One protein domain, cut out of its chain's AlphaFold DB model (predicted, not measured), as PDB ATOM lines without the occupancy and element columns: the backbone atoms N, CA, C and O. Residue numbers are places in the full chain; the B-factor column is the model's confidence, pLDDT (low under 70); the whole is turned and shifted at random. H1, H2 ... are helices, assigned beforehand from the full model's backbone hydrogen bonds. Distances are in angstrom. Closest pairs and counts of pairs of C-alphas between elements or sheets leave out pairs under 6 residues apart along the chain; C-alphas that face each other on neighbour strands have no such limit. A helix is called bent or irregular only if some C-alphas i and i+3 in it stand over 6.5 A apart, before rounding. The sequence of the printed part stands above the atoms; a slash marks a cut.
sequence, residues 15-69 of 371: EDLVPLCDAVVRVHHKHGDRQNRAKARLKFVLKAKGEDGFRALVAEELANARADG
ATOM      1  N   GLU A  15     174.849 196.688 134.167       91.00
ATOM      2  CA  GLU A  15     173.651 195.861 134.085       91.00
ATOM      3  C   GLU A  15     173.207 195.397 135.477       91.00
ATOM      4  O   GLU A  15     172.013 195.255 135.731       91.00
ATOM      5  N   ASP A  16     174.162 195.241 136.400       92.50
ATOM      6  CA  ASP A  16     173.933 194.794 137.772       92.50
ATOM      7  C   ASP A  16     173.590 195.924 138.743       92.50
ATOM      8  O   ASP A  16     173.229 195.638 139.881       92.50
ATOM      9  N   LEU A  17     173.652 197.198 138.338       93.50
ATOM     10  CA  LEU A  17     173.405 198.311 139.258       93.50
ATOM     11  C   LEU A  17     172.018 198.222 139.915       93.50
ATOM     12  O   LEU A  17     171.897 198.311 141.135       93.50
ATOM     13  N   VAL A  18     170.969 198.029 139.110       96.06
ATOM     14  CA  VAL A  18     169.591 197.899 139.614       96.06
ATOM     15  C   VAL A  18     169.361 196.554 140.321       96.06
ATOM     16  O   VAL A  18     168.840 196.592 141.437       96.06
ATOM     17  N   PRO A  19     169.794 195.398 139.776       96.56
ATOM     18  CA  PRO A  19     169.781 194.123 140.501       96.56
ATOM     19  C   PRO A  19     170.448 194.175 141.878       96.56
ATOM     20  O   PRO A  19     169.921 193.633 142.844       96.56
ATOM     21  N   LEU A  20     171.584 194.863 142.003       96.38
ATOM     22  CA  LEU A  20     172.296 195.011 143.268       96.38
ATOM     23  C   LEU A  20     171.520 195.888 144.258       96.38
ATOM     24  O   LEU A  20     171.445 195.557 145.442       96.38
ATOM     25  N   CYS A  21     170.918 196.987 143.794       96.06
ATOM     26  CA  CYS A  21     170.026 197.792 144.630       96.06
ATOM     27  C   CYS A  21     168.829 196.971 145.133       96.06
ATOM     28  O   CYS A  21     168.518 197.024 146.325       96.06
ATOM     29  N   ASP A  22     168.192 196.195 144.252       97.88
ATOM     30  CA  ASP A  22     167.079 195.308 144.602       97.88
ATOM     31  C   ASP A  22     167.507 194.253 145.630       97.88
ATOM     32  O   ASP A  22     166.863 194.099 146.667       97.88
ATOM     33  N   ALA A  23     168.662 193.616 145.427       98.12
ATOM     34  CA  ALA A  23     169.228 192.646 146.358       98.12
ATOM     35  C   ALA A  23     169.399 193.221 147.773       98.12
ATOM     36  O   ALA A  23     168.962 192.619 148.755       98.12
ATOM     37  N   VAL A  24     169.964 194.427 147.900       97.75
ATOM     38  CA  VAL A  24     170.113 195.109 149.200       97.75
ATOM     39  C   VAL A  24     168.749 195.383 149.848       97.75
ATOM     40  O   VAL A  24     168.596 195.215 151.064       97.75
ATOM     41  N   VAL A  25     167.742 195.771 149.059       97.94
ATOM     42  CA  VAL A  25     166.368 195.972 149.545       97.94
ATOM     43  C   VAL A  25     165.745 194.651 150.005       97.94
ATOM     44  O   VAL A  25     165.138 194.623 151.078       97.94
ATOM     45  N   ARG A  26     165.940 193.543 149.279       98.38
ATOM     46  CA  ARG A  26     165.468 192.203 149.672       98.38
ATOM     47  C   ARG A  26     166.109 191.726 150.969       98.38
ATOM     48  O   ARG A  26     165.390 191.272 151.861       98.38
ATOM     49  N   VAL A  27     167.422 191.912 151.129       98.31
ATOM     50  CA  VAL A  27     168.125 191.631 152.393       98.31
ATOM     51  C   VAL A  27     167.501 192.434 153.530       98.31
ATOM     52  O   VAL A  27     167.210 191.889 154.598       98.31
ATOM     53  N   HIS A  28     167.243 193.728 153.310       97.81
ATOM     54  CA  HIS A  28     166.586 194.543 154.323       97.81
ATOM     55  C   HIS A  28     165.180 194.029 154.653       97.81
ATOM     56  O   HIS A  28     164.819 193.934 155.828       97.81
ATOM     57  N   HIS A  29     164.406 193.674 153.630       97.38
ATOM     58  CA  HIS A  29     163.046 193.186 153.778       97.38
ATOM     59  C   HIS A  29     162.994 191.880 154.582       97.38
ATOM     60  O   HIS A  29     162.199 191.792 155.518       97.38
ATOM     61  N   LYS A  30     163.856 190.907 154.262       97.56
ATOM     62  CA  LYS A  30     163.896 189.576 154.890       97.56
ATOM     63  C   LYS A  30     164.435 189.591 156.323       97.56
ATOM     64  O   LYS A  30     163.980 188.804 157.147       97.56
ATOM     65  N   HIS A  31     165.392 190.468 156.632       97.19
ATOM     66  CA  HIS A  31     166.129 190.411 157.903       97.19
ATOM     67  C   HIS A  31     165.939 191.622 158.825       97.19
ATOM     68  O   HIS A  31     166.440 191.612 159.949       97.19
ATOM     69  N   GLY A  32     165.264 192.680 158.372       95.75
ATOM     70  CA  GLY A  32     165.000 193.871 159.179       95.75
ATOM     71  C   GLY A  32     164.014 193.609 160.320       95.75
ATOM     72  O   GLY A  32     163.000 192.942 160.127       95.75
ATOM     73  N   ASP A  33     164.286 194.181 161.494       93.88
ATOM     74  CA  ASP A  33     163.390 194.121 162.654       93.88
ATOM     75  C   ASP A  33     162.061 194.839 162.346       93.88
ATOM     76  O   ASP A  33     162.053 196.005 161.945       93.88
ATOM     77  N   ARG A  34     160.934 194.133 162.505       94.56
ATOM     78  CA  ARG A  34     159.574 194.662 162.280       94.56
ATOM     79  C   ARG A  34     158.797 194.905 163.574       94.56
ATOM     80  O   ARG A  34     157.674 195.394 163.514       94.56
ATOM     81  N   GLN A  35     159.375 194.562 164.723       92.56
ATOM     82  CA  GLN A  35     158.754 194.727 166.037       92.56
ATOM     83  C   GLN A  35     159.261 195.997 166.721       92.56
ATOM     84  O   GLN A  35     158.475 196.769 167.264       92.56
ATOM     85  N   ASN A  36     160.571 196.245 166.667       90.44
ATOM     86  CA  ASN A  36     161.194 197.397 167.300       90.44
ATOM     87  C   ASN A  36     161.653 198.429 166.263       90.44
ATOM     88  O   ASN A  36     162.709 198.296 165.638       90.44
ATOM     89  N   ARG A  37     160.894 199.525 166.146       87.25
ATOM     90  CA  ARG A  37     161.191 200.646 165.234       87.25
ATOM     91  C   ARG A  37     162.585 201.244 165.453       87.25
ATOM     92  O   ARG A  37     163.265 201.541 164.470       87.25
ATOM     93  N   ALA A  38     163.065 201.309 166.698       87.00
ATOM     94  CA  ALA A  38     164.405 201.797 167.041       87.00
ATOM     95  C   ALA A  38     165.528 200.979 166.386       87.00
ATOM     96  O   ALA A  38     166.635 201.482 166.168       87.00
ATOM     97  N   LYS A  39     165.249 199.702 166.093       90.81
ATOM     98  CA  LYS A  39     166.178 198.712 165.535       90.81
ATOM     99  C   LYS A  39     165.832 198.294 164.100       90.81
ATOM    100  O   LYS A  39     166.535 197.475 163.518       90.81
ATOM    101  N   ALA A  40     164.824 198.915 163.490       93.00
ATOM    102  CA  ALA A  40     164.282 198.518 162.191       93.00
ATOM    103  C   ALA A  40     165.113 198.958 160.975       93.00
ATOM    104  O   ALA A  40     164.768 198.627 159.851       93.00
ATOM    105  N   ARG A  41     166.195 199.731 161.138       93.81
ATOM    106  CA  ARG A  41     167.029 200.204 160.012       93.81
ATOM    107  C   ARG A  41     168.025 199.133 159.548       93.81
ATOM    108  O   ARG A  41     168.626 198.455 160.377       93.81
ATOM    109  N   LEU A  42     168.324 199.088 158.243       95.75
ATOM    110  CA  LEU A  42     169.291 198.159 157.621       95.75
ATOM    111  C   LEU A  42     170.649 198.069 158.343       95.75
ATOM    112  O   LEU A  42     171.221 196.989 158.456       95.75
ATOM    113  N   LYS A  43     171.141 199.175 158.915       94.50
ATOM    114  CA  LYS A  43     172.393 199.194 159.696       94.50
ATOM    115  C   LYS A  43     172.423 198.187 160.856       94.50
ATOM    116  O   LYS A  43     173.500 197.759 161.256       94.50
ATOM    117  N   PHE A  44     171.268 197.819 161.416       95.19
ATOM    118  CA  PHE A  44     171.188 196.818 162.481       95.19
ATOM    119  C   PHE A  44     171.286 195.393 161.942       95.19
ATOM    120  O   PHE A  44     171.893 194.558 162.607       95.19
ATOM    121  N   VAL A  45     170.788 195.139 160.726       96.00
ATOM    122  CA  VAL A  45     171.022 193.873 160.011       96.00
ATOM    123  C   VAL A  45     172.513 193.712 159.746       96.00
ATOM    124  O   VAL A  45     173.089 192.699 160.131       96.00
ATOM    125  N   LEU A  46     173.157 194.745 159.191       96.38
ATOM    126  CA  LEU A  46     174.605 194.761 158.977       96.38
ATOM    127  C   LEU A  46     175.368 194.494 160.284       96.38
ATOM    128  O   LEU A  46     176.227 193.622 160.330       96.38
ATOM    129  N   LYS A  47     175.017 195.189 161.374       94.94
ATOM    130  CA  LYS A  47     175.660 194.983 162.682       94.94
ATOM    131  C   LYS A  47     175.486 193.552 163.205       94.94
ATOM    132  O   LYS A  47     176.416 193.015 163.793       94.94
ATOM    133  N   ALA A  48     174.302 192.966 163.038       95.12
ATOM    134  CA  ALA A  48     174.001 191.625 163.532       95.12
ATOM    135  C   ALA A  48     174.681 190.523 162.709       95.12
ATOM    136  O   ALA A  48     175.057 189.496 163.265       95.12
ATOM    137  N   LYS A  49     174.823 190.723 161.395       96.19
ATOM    138  CA  LYS A  49     175.419 189.740 160.478       96.19
ATOM    139  C   LYS A  49     176.933 189.885 160.327       96.19
ATOM    140  O   LYS A  49     177.581 188.931 159.911       96.19
ATOM    141  N   GLY A  50     177.489 191.048 160.664       96.31
ATOM    142  CA  GLY A  50     178.851 191.415 160.279       96.31
ATOM    143  C   GLY A  50     178.945 191.723 158.783       96.31
ATOM    144  O   GLY A  50     178.019 191.446 158.019       96.31
ATOM    145  N   GLU A  51     180.059 192.317 158.352       95.94
ATOM    146  CA  GLU A  51     180.228 192.697 156.944       95.94
ATOM    147  C   GLU A  51     180.230 191.485 156.008       95.94
ATOM    148  O   GLU A  51     179.524 191.498 155.005       95.94
ATOM    149  N   ASP A  52     180.946 190.414 156.358       96.94
ATOM    150  CA  ASP A  52     181.036 189.217 155.511       96.94
ATOM    151  C   ASP A  52     179.697 188.490 155.402       96.94
ATOM    152  O   ASP A  52     179.267 188.127 154.307       96.94
ATOM    153  N   GLY A  53     178.978 188.364 156.521       97.62
ATOM    154  CA  GLY A  53     177.627 187.811 156.520       97.62
ATOM    155  C   GLY A  53     176.654 188.675 155.717       97.62
ATOM    156  O   GLY A  53     175.812 188.147 154.997       97.62
ATOM    157  N   PHE A  54     176.778 190.003 155.789       97.81
ATOM    158  CA  PHE A  54     175.955 190.908 154.989       97.81
ATOM    159  C   PHE A  54     176.261 190.797 153.488       97.81
ATOM    160  O   PHE A  54     175.329 190.719 152.691       97.81
ATOM    161  N   ARG A  55     177.541 190.720 153.097       97.75
ATOM    162  CA  ARG A  55     177.959 190.490 151.703       97.75
ATOM    163  C   ARG A  55     177.413 189.172 151.160       97.75
ATOM    164  O   ARG A  55     176.912 189.157 150.040       97.75
ATOM    165  N   ALA A  56     177.457 188.101 151.954       97.81
ATOM    166  CA  ALA A  56     176.916 186.800 151.562       97.81
ATOM    167  C   ALA A  56     175.407 186.867 151.273       97.81
ATOM    168  O   ALA A  56     174.964 186.404 150.226       97.81
ATOM    169  N   LEU A  57     174.636 187.526 152.147       98.19
ATOM    170  CA  LEU A  57     173.198 187.732 151.936       98.19
ATOM    171  C   LEU A  57     172.912 188.572 150.686       98.19
ATOM    172  O   LEU A  57     172.008 188.255 149.920       98.19
ATOM    173  N   VAL A  58     173.683 189.640 150.453       98.06
ATOM    174  CA  VAL A  58     173.518 190.471 149.249       98.06
ATOM    175  C   VAL A  58     173.857 189.682 147.983       98.06
ATOM    176  O   VAL A  58     173.161 189.830 146.986       98.06
ATOM    177  N   ALA A  59     174.882 188.826 148.012       97.31
ATOM    178  CA  ALA A  59     175.242 187.980 146.876       97.31
ATOM    179  C   ALA A  59     174.147 186.948 146.545       97.31
ATOM    180  O   ALA A  59     173.831 186.754 145.372       97.31
ATOM    181  N   GLU A  60     173.540 186.334 147.565       98.19
ATOM    182  CA  GLU A  60     172.397 185.429 147.401       98.19
ATOM    183  C   GLU A  60     171.198 186.157 146.776       98.19
ATOM    184  O   GLU A  60     170.662 185.725 145.753       98.19
ATOM    185  N   GLU A  61     170.809 187.310 147.327       98.31
ATOM    186  CA  GLU A  61     169.689 188.079 146.779       98.31
ATOM    187  C   GLU A  61     169.983 188.671 145.398       98.31
ATOM    188  O   GLU A  61     169.055 188.836 144.612       98.31
ATOM    189  N   LEU A  62     171.245 188.953 145.059       97.38
ATOM    190  CA  LEU A  62     171.634 189.385 143.714       97.38
ATOM    191  C   LEU A  62     171.433 188.263 142.690       97.38
ATOM    192  O   LEU A  62     170.952 188.523 141.587       97.38
ATOM    193  N   ALA A  63     171.766 187.019 143.044       97.56
ATOM    194  CA  ALA A  63     171.485 185.868 142.189       97.56
ATOM    195  C   ALA A  63     169.974 185.698 141.970       97.56
ATOM    196  O   ALA A  63     169.541 185.506 140.833       97.56
ATOM    197  N   ASN A  64     169.174 185.867 143.027       98.00
ATOM    198  CA  ASN A  64     167.714 185.824 142.936       98.00
ATOM    199  C   ASN A  64     167.156 186.967 142.078       98.00
ATOM    200  O   ASN A  64     166.338 186.727 141.197       98.00
ATOM    201  N   ALA A  65     167.629 188.201 142.272       97.56
ATOM    202  CA  ALA A  65     167.188 189.354 141.488       97.56
ATOM    203  C   ALA A  65     167.461 189.159 139.986       97.56
ATOM    204  O   ALA A  65     166.609 189.464 139.153       97.56
ATOM    205  N   ARG A  66     168.618 188.585 139.633       95.62
ATOM    206  CA  ARG A  66     168.939 188.215 138.246       95.62
ATOM    207  C   ARG A  66     168.022 187.116 137.710       95.62
ATOM    208  O   ARG A  66     167.547 187.234 136.586       95.62
ATOM    209  N   ALA A  67     167.771 186.068 138.497       97.62
ATOM    210  CA  ALA A  67     166.878 184.973 138.113       97.62
ATOM    211  C   ALA A  67     165.436 185.456 137.873       97.62
ATOM    212  O   ALA A  67     164.782 184.994 136.941       97.62
ATOM    213  N   ASP A  68     164.987 186.443 138.648       97.81
ATOM    214  CA  ASP A  68     163.684 187.096 138.497       97.81
ATOM    215  C   ASP A  68     163.632 188.096 137.323       97.81
ATOM    216  O   ASP A  68     162.592 188.709 137.075       97.81
ATOM    217  N   GLY A  69     164.737 188.300 136.598       96.50
ATOM    218  CA  GLY A  69     164.803 189.217 135.458       96.50
ATOM    219  C   GLY A  69     164.791 190.701 135.840       96.50
ATOM    220  O   GLY A  69     164.433 191.543 135.011       96.50
TER     221      GLY A  69
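Overview. This is residues 15 to 69 of the 371 residues of an uncharacterized protein of Planctomycetes bacterium (UniProt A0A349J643). Two helices make a rough triangle: H1 is one side, and H2 leads away from it, kinks by 115 degrees near residue 51 and folds back onto H1. Residues 34 to 39 of the link stick out at one corner. The printed part has 55 residues, H1 then H2, all helix; it is compact, with a radius of gyration of the C-alphas of 11.5 A, and spans 34 by 20 by 14 A.

Along the chain. Find C-alpha 15 at (173.651, 195.861, 134.085); from there H1, residues 15 to 31, runs 25.6 A. H2, residues 42 to 67, measures 23.7 A and ends at (166.878, 184.973, 138.113). Both are irregular: C-alphas 15 and 18 are 7.2 A apart, C-alphas 48 and 51 9.1 A.

Arrangement. H1 and H2 touch, closest at the C-alphas of Ala 23 and Glu 61, 4.6 A. They run opposite ways at a steep tilt of 51 degrees. Look for O i to N i+4 pairs within hydrogen-bond range: 12 of 13 in H1, 19 of 22 in H2.

Size, cuts and confidence. The farthest C-alphas, Glu 15 and Asn 36, are 35.5 A apart. The printed part has no cut, its link is short, and no printed residue is under 70.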